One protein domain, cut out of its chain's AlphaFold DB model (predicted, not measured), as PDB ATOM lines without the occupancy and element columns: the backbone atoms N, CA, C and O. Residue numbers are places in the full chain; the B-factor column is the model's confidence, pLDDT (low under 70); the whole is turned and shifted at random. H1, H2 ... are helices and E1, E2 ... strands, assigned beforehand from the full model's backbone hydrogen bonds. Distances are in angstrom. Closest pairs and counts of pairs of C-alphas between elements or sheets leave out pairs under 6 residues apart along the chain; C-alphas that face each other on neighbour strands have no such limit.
ATOM      1  N   LEU A 155     -41.324   0.431  -3.466       90.50
ATOM      2  CA  LEU A 155     -41.268   1.885  -3.442       90.50
ATOM      3  C   LEU A 155     -42.290   2.471  -4.431       90.50
ATOM      4  O   LEU A 155     -42.390   2.061  -5.590       90.50
ATOM      5  N   ARG A 156     -43.108   3.415  -3.956       88.75
ATOM      6  CA  ARG A 156     -44.153   4.088  -4.759       88.75
ATOM      7  C   ARG A 156     -43.898   5.577  -4.960       88.75
ATOM      8  O   ARG A 156     -44.499   6.186  -5.837       88.75
ATOM      9  N   THR A 157     -43.000   6.150  -4.168       89.69
ATOM     10  CA  THR A 157     -42.608   7.558  -4.218       89.69
ATOM     11  C   THR A 157     -41.111   7.658  -3.982       89.69
ATOM     12  O   THR A 157     -40.571   6.916  -3.164       89.69
ATOM     13  N   PHE A 158     -40.444   8.581  -4.674       90.88
ATOM     14  CA  PHE A 158     -39.012   8.806  -4.499       90.88
ATOM     15  C   PHE A 158     -38.652   9.051  -3.024       90.88
ATOM     16  O   PHE A 158     -39.282   9.867  -2.351       90.88
ATOM     17  N   ASN A 159     -37.622   8.353  -2.543       91.31
ATOM     18  CA  ASN A 159     -37.075   8.503  -1.199       91.31
ATOM     19  C   ASN A 159     -35.617   8.966  -1.303       91.31
ATOM     20  O   ASN A 159     -34.735   8.164  -1.595       91.31
ATOM     21  N   SER A 160     -35.360  10.246  -1.033       91.12
ATOM     22  CA  SER A 160     -34.014  10.830  -1.110       91.12
ATOM     23  C   SER A 160     -33.024  10.247  -0.101       91.12
ATOM     24  O   SER A 160     -31.817  10.364  -0.297       91.12
ATOM     25  N   SER A 161     -33.501   9.602   0.965       93.06
ATOM     26  CA  SER A 161     -32.651   8.908   1.936       93.06
ATOM     27  C   SER A 161     -32.263   7.491   1.493       93.06
ATOM     28  O   SER A 161     -31.416   6.876   2.132       93.06
ATOM     29  N   SER A 162     -32.853   6.961   0.414       90.81
ATOM     30  CA  SER A 162     -32.506   5.647  -0.138       90.81
ATOM     31  C   SER A 162     -31.401   5.775  -1.188       90.81
ATOM     32  O   SER A 162     -31.577   6.437  -2.212       90.81
ATOM     33  N   GLY A 163     -30.259   5.118  -0.949       88.12
ATOM     34  CA  GLY A 163     -29.156   5.047  -1.916       88.12
ATOM     35  C   GLY A 163     -29.605   4.469  -3.260       88.12
ATOM     36  O   GLY A 163     -29.316   5.046  -4.305       88.12
ATOM     37  N   ASP A 164     -30.406   3.406  -3.222       89.81
ATOM     38  CA  ASP A 164     -30.989   2.779  -4.408       89.81
ATOM     39  C   ASP A 164     -31.886   3.744  -5.182       89.81
ATOM     40  O   ASP A 164     -31.722   3.910  -6.388       89.81
ATOM     41  N   ALA A 165     -32.799   4.443  -4.500       90.44
ATOM     42  CA  ALA A 165     -33.683   5.404  -5.159       90.44
ATOM     43  C   ALA A 165     -32.900   6.568  -5.791       90.44
ATOM     44  O   ALA A 165     -33.275   7.066  -6.852       90.44
ATOM     45  N   ASN A 166     -31.791   6.985  -5.175       89.50
ATOM     46  CA  ASN A 166     -30.917   8.032  -5.704       89.50
ATOM     47  C   ASN A 166     -30.163   7.624  -6.980       89.50
ATOM     48  O   ASN A 166     -29.699   8.504  -7.712       89.50
ATOM     49  N   ASN A 167     -30.093   6.331  -7.275       90.19
ATOM     50  CA  ASN A 167     -29.438   5.770  -8.452       90.19
ATOM     51  C   ASN A 167     -30.409   5.430  -9.598       90.19
ATOM     52  O   ASN A 167     -29.987   4.934 -10.645       90.19
ATOM     53  N   LEU A 168     -31.701   5.718  -9.419       91.00
ATOM     54  CA  LEU A 168     -32.739   5.549 -10.429       91.00
ATOM     55  C   LEU A 168     -33.216   6.919 -10.919       91.00
ATOM     56  O   LEU A 168     -33.543   7.804 -10.122       91.00
ATOM     57  N   ASN A 169     -33.246   7.098 -12.236       90.19
ATOM     58  CA  ASN A 169     -33.634   8.349 -12.882       90.19
ATOM     59  C   ASN A 169     -34.419   8.110 -14.169       90.19
ATOM     60  O   ASN A 169     -34.310   7.064 -14.809       90.19
ATOM     61  N   PHE A 170     -35.160   9.131 -14.584       91.06
ATOM     62  CA  PHE A 170     -35.759   9.223 -15.905       91.06
ATOM     63  C   PHE A 170     -35.256  10.467 -16.631       91.06
ATOM     64  O   PHE A 170     -35.016  11.504 -16.023       91.06
ATOM     65  N   ARG A 171     -35.168  10.382 -17.955       88.75
ATOM     66  CA  ARG A 171     -34.845  11.498 -18.845       88.75
ATOM     67  C   ARG A 171     -35.923  11.608 -19.908       88.75
ATOM     68  O   ARG A 171     -36.278  10.617 -20.550       88.75
ATOM     69  N   CYS A 172     -36.414  12.822 -20.118       88.94
ATOM     70  CA  CYS A 172     -37.281  13.146 -21.241       88.94
ATOM     71  C   CYS A 172     -36.423  13.533 -22.448       88.94
ATOM     72  O   CYS A 172     -35.703  14.529 -22.393       88.94
ATOM     73  N   LEU A 173     -36.466  12.739 -23.519       87.44
ATOM     74  CA  LEU A 173     -35.628  12.956 -24.696       87.44
ATOM     75  C   LEU A 173     -36.276  13.941 -25.676       87.44
ATOM     76  O   LEU A 173     -37.488  13.883 -25.929       87.44
ATOM     77  N   SER A 174     -35.463  14.815 -26.273       86.56
ATOM     78  CA  SER A 174     -35.896  15.660 -27.393       86.56
ATOM     79  C   SER A 174     -36.075  14.831 -28.668       86.56
ATOM     80  O   SER A 174     -35.648  13.680 -28.733       86.56
ATOM     81  N   ALA A 175     -36.689  15.403 -29.708       84.06
ATOM     82  CA  ALA A 175     -36.758  14.747 -31.016       84.06
ATOM     83  C   ALA A 175     -35.348  14.351 -31.500       84.06
ATOM     84  O   ALA A 175     -34.397  15.109 -31.295       84.06
ATOM     85  N   GLY A 176     -35.218  13.156 -32.089       78.62
ATOM     86  CA  GLY A 176     -33.913  12.577 -32.435       78.62
ATOM     87  C   GLY A 176     -33.028  12.288 -31.219       78.62
ATOM     88  O   GLY A 176     -31.822  12.476 -31.319       78.62
ATOM     89  N   GLY A 177     -33.659  11.982 -30.071       76.75
ATOM     90  CA  GLY A 177     -33.078  11.454 -28.823       76.75
ATOM     91  C   GLY A 177     -31.941  12.253 -28.200       76.75
ATOM     92  O   GLY A 177     -31.208  11.761 -27.335       76.75
ATOM     93  N   GLY A 178     -31.871  13.534 -28.558       75.25
ATOM     94  CA  GLY A 178     -31.069  14.518 -27.859       75.25
ATOM     95  C   GLY A 178     -31.335  14.476 -26.353       75.25
ATOM     96  O   GLY A 178     -32.471  14.484 -25.875       75.25
ATOM     97  N   ASN A 179     -30.238  14.421 -25.602       69.00
ATOM     98  CA  ASN A 179     -30.253  14.286 -24.148       69.00
ATOM     99  C   ASN A 179     -30.072  15.627 -23.422       69.00
ATOM    100  O   ASN A 179     -30.109  15.658 -22.198       69.00
ATOM    101  N   GLY A 180     -29.841  16.734 -24.140       60.09
ATOM    102  CA  GLY A 180     -29.621  18.062 -23.544       60.09
ATOM    103  C   GLY A 180     -28.359  18.189 -22.668       60.09
ATOM    104  O   GLY A 180     -28.176  19.219 -22.031       60.09
ATOM    105  N   GLY A 181     -27.498  17.163 -22.622       58.88
ATOM    106  CA  GLY A 181     -26.282  17.089 -21.804       58.88
ATOM    107  C   GLY A 181     -25.745  15.654 -21.696       58.88
ATOM    108  O   GLY A 181     -26.304  14.733 -22.297       58.88
ATOM    109  N   THR A 182     -24.671  15.444 -20.927       56.00
ATOM    110  CA  THR A 182     -24.181  14.094 -20.587       56.00
ATOM    111  C   THR A 182     -25.171  13.374 -19.657       56.00
ATOM    112  O   THR A 182     -25.894  14.015 -18.891       56.00
ATOM    113  N   SER A 183     -25.227  12.038 -19.709       51.00
ATOM    114  CA  SER A 183     -25.956  11.233 -18.712       51.00
ATOM    115  C   SER A 183     -25.454  11.570 -17.302       51.00
ATOM    116  O   SER A 183     -24.244  11.653 -17.093       51.00
ATOM    117  N   GLY A 184     -26.367  11.860 -16.369       48.38
ATOM    118  CA  GLY A 184     -26.033  12.346 -15.024       48.38
ATOM    119  C   GLY A 184     -25.590  13.817 -14.925       48.38
ATOM    120  O   GLY A 184     -25.185  14.249 -13.846       48.38
ATOM    121  N   ALA A 185     -25.661  14.614 -16.004       47.12
ATOM    122  CA  ALA A 185     -25.481  16.066 -15.913       47.12
ATOM    123  C   ALA A 185     -26.608  16.694 -15.060       47.12
ATOM    124  O   ALA A 185     -27.786  16.486 -15.374       47.12
ATOM    125  N   PRO A 186     -26.286  17.483 -14.017       43.59
ATOM    126  CA  PRO A 186     -27.290  18.105 -13.159       43.59
ATOM    127  C   PRO A 186     -28.305  18.934 -13.963       43.59
ATOM    128  O   PRO A 186     -27.920  19.773 -14.774       43.59
ATOM    129  N   GLY A 187     -29.603  18.716 -13.717       52.94
ATOM    130  CA  GLY A 187     -30.688  19.593 -14.187       52.94
ATOM    131  C   GLY A 187     -31.563  19.072 -15.333       52.94
ATOM    132  O   GLY A 187     -32.508  19.760 -15.706       52.94
ATOM    133  N   THR A 188     -31.299  17.881 -15.880       65.81
ATOM    134  CA  THR A 188     -32.104  17.305 -16.987       65.81
ATOM    135  C   THR A 188     -32.785  15.975 -16.651       65.81
ATOM    136  O   THR A 188     -33.740  15.598 -17.330       65.81
ATOM    137  N   ASP A 189     -32.342  15.292 -15.592       82.25
ATOM    138  CA  ASP A 189     -32.961  14.067 -15.077       82.25
ATOM    139  C   ASP A 189     -34.105  14.364 -14.100       82.25
ATOM    140  O   ASP A 189     -34.077  15.340 -13.345       82.25
ATOM    141  N   THR A 190     -35.102  13.483 -14.078       86.81
ATOM    142  CA  THR A 190     -36.241  13.521 -13.163       86.81
ATOM    143  C   THR A 190     -36.316  12.239 -12.336       86.81
ATOM    144  O   THR A 190     -36.077  11.139 -12.824       86.81
ATOM    145  N   ARG A 191     -36.703  12.365 -11.060       88.50
ATOM    146  CA  ARG A 191     -36.914  11.211 -10.158       88.50
ATOM    147  C   ARG A 191     -38.231  10.478 -10.401       88.50
ATOM    148  O   ARG A 191     -38.396   9.337  -9.992       88.50
ATOM    149  N   ASN A 192     -39.159  11.148 -11.072       88.62
ATOM    150  CA  ASN A 192     -40.448  10.605 -11.472       88.62
ATOM    151  C   ASN A 192     -40.499  10.494 -12.997       88.62
ATOM    152  O   ASN A 192     -39.725  11.159 -13.694       88.62
ATOM    153  N   LEU A 193     -41.442   9.701 -13.509       89.31
ATOM    154  CA  LEU A 193     -41.754   9.700 -14.936       89.31
ATOM    155  C   LEU A 193     -42.063  11.137 -15.404       89.31
ATOM    156  O   LEU A 193     -42.776  11.857 -14.697       89.31
ATOM    157  N   PRO A 194     -41.540  11.570 -16.567       88.69
ATOM    158  CA  PRO A 194     -41.823  12.893 -17.108       88.69
ATOM    159  C   PRO A 194     -43.327  13.158 -17.221       88.69
ATOM    160  O   PRO A 194     -44.075  12.335 -17.743       88.69
ATOM    161  N   ALA A 195     -43.765  14.325 -16.744       87.56
ATOM    162  CA  ALA A 195     -45.177  14.713 -16.755       87.56
ATOM    163  C   ALA A 195     -45.692  15.098 -18.153       87.56
ATOM    164  O   ALA A 195     -46.895  15.091 -18.396       87.56
ATOM    165  N   ASN A 196     -44.781  15.438 -19.068       88.00
ATOM    166  CA  ASN A 196     -45.090  15.843 -20.434       88.00
ATOM    167  C   ASN A 196     -44.609  14.785 -21.428       88.00
ATOM    168  O   ASN A 196     -43.679  14.025 -21.152       88.00
ATOM    169  N   ALA A 197     -45.218  14.770 -22.615       89.50
ATOM    170  CA  ALA A 197     -44.791  13.895 -23.697       89.50
ATOM    171  C   ALA A 197     -43.362  14.234 -24.155       89.50
ATOM    172  O   ALA A 197     -43.037  15.390 -24.430       89.50
ATOM    173  N   CYS A 198     -42.527  13.204 -24.279       89.81
ATOM    174  CA  CYS A 198     -41.143  13.326 -24.720       89.81
ATOM    175  C   CYS A 198     -41.037  12.954 -26.197       89.81
ATOM    176  O   CYS A 198     -41.291  11.804 -26.562       89.81
ATOM    177  N   ALA A 199     -40.657  13.908 -27.049       89.56
ATOM    178  CA  ALA A 199     -40.616  13.707 -28.499       89.56
ATOM    179  C   ALA A 199     -39.651  12.583 -28.928       89.56
ATOM    180  O   ALA A 199     -39.932  11.876 -29.894       89.56
ATOM    181  N   GLY A 200     -38.548  12.382 -28.199       87.69
ATOM    182  CA  GLY A 200     -37.608  11.270 -28.401       87.69
ATOM    183  C   GLY A 200     -37.891  10.034 -27.548       87.69
ATOM    184  O   GLY A 200     -37.135   9.070 -27.605       87.69
ATOM    185  N   GLY A 201     -38.956  10.045 -26.745       90.31
ATOM    186  CA  GLY A 201     -39.244   9.011 -25.753       90.31
ATOM    187  C   GLY A 201     -38.652   9.297 -24.370       90.31
ATOM    188  O   GLY A 201     -38.063  10.346 -24.114       90.31
ATOM    189  N   ILE A 202     -38.874   8.361 -23.451       91.44
ATOM    190  CA  ILE A 202     -38.397   8.429 -22.068       91.44
ATOM    191  C   ILE A 202     -37.274   7.410 -21.923       91.44
ATOM    192  O   ILE A 202     -37.439   6.254 -22.307       91.44
ATOM    193  N   ARG A 203     -36.155   7.823 -21.338       90.56
ATOM    194  CA  ARG A 203     -35.066   6.921 -20.962       90.56
ATOM    195  C   ARG A 203     -35.097   6.702 -19.457       90.56
ATOM    196  O   ARG A 203     -35.099   7.671 -18.708       90.56
ATOM    197  N   SER A 204     -35.106   5.447 -19.024       91.56
ATOM    198  CA  SER A 204     -34.819   5.070 -17.639       91.56
ATOM    199  C   SER A 204     -33.318   4.843 -17.479       91.56
ATOM    200  O   SER A 204     -32.737   4.055 -18.226       91.56
ATOM    201  N   GLU A 205     -32.700   5.507 -16.512       90.25
ATOM    202  CA  GLU A 205     -31.288   5.345 -16.169       90.25
ATOM    203  C   GLU A 205     -31.178   4.636 -14.822       90.25
ATOM    204  O   GLU A 205     -31.763   5.064 -13.826       90.25
ATOM    205  N   ILE A 206     -30.443   3.527 -14.827       92.12
ATOM    206  CA  ILE A 206     -30.238   2.649 -13.678       92.12
ATOM    207  C   ILE A 206     -28.734   2.582 -13.461       92.12
ATOM    208  O   ILE A 206     -28.011   2.051 -14.303       92.12
ATOM    209  N   VAL A 207     -28.263   3.162 -12.361       89.94
ATOM    210  CA  VAL A 207     -26.836   3.213 -12.036       89.94
ATOM    211  C   VAL A 207     -26.553   2.226 -10.923       89.94
ATOM    212  O   VAL A 207     -27.021   2.388  -9.805       89.94
ATOM    213  N   PHE A 208     -25.771   1.198 -11.207       89.06
ATOM    214  CA  PHE A 208     -25.340   0.284 -10.163       89.06
ATOM    215  C   PHE A 208     -24.171   0.879  -9.359       89.06
ATOM    216  O   PHE A 208     -23.343   1.584  -9.941       89.06
ATOM    217  N   PRO A 209     -24.066   0.605  -8.045       76.88
ATOM    218  CA  PRO A 209     -22.910   1.022  -7.258       76.88
ATOM    219  C   PRO A 209     -21.620   0.389  -7.797       76.88
ATOM    220  O   PRO A 209     -21.609  -0.800  -8.123       76.88
ATOM    221  N   SER A 210     -20.546   1.181  -7.863       64.06
ATOM    222  CA  SER A 210     -19.209   0.792  -8.342       64.06
ATOM    223  C   SER A 210     -18.128   1.090  -7.316       64.06
ATOM    224  O   SER A 210     -18.182   2.218  -6.772       64.06
TER     225      SER A 210
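What this domain is: This is residues 155 to 210 of the 210 residues of the protein "DUF1996 domain-containing protein" of Coprinellus micaceus (UniProt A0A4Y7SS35). There is little regular structure: wide loops built on a small antiparallel hairpin, E1 and E2, with the tiny helix H1 just before E1. The link between the strands folds back to E1, where residues 189 to 190 pair antiparallel with residues 170 to 171. The printed part has 56 residues, 14 in named elements, H1, E1, E2 in order, mixed in class. It is only just compact, close to loose, with a radius of gyration of the C-alphas of 11.7 A and spans of 33 by 25 by 16 A.

How they stand to each other: H1, residues 163 to 166, is too short for any O i to N i+4 pair. A tight link joins it to E1, residues 168 to 172. E2, residues 202 to 206, is antiparallel to E1 at 159 degrees, with N 171 and O 203 within hydrogen-bond range at 2.8 A. H1 and E2 are apart.

Where its parts are: H1, 5.1 A long, begins at C-alpha 163 (-29.156, 5.047, -1.916). E1 is 14.0 A long. E2, 13.1 A long, ends at C-alpha 206 (-30.238, 2.649, -13.678).

The domain as a whole: The C-alphas farthest apart, Ser 161 and Gly 176, are 34.6 A apart. The printed part has no cut. The link E1 to E2 is long, 29 residues. pLDDT is under 70 at residues 179 to 188 and 210.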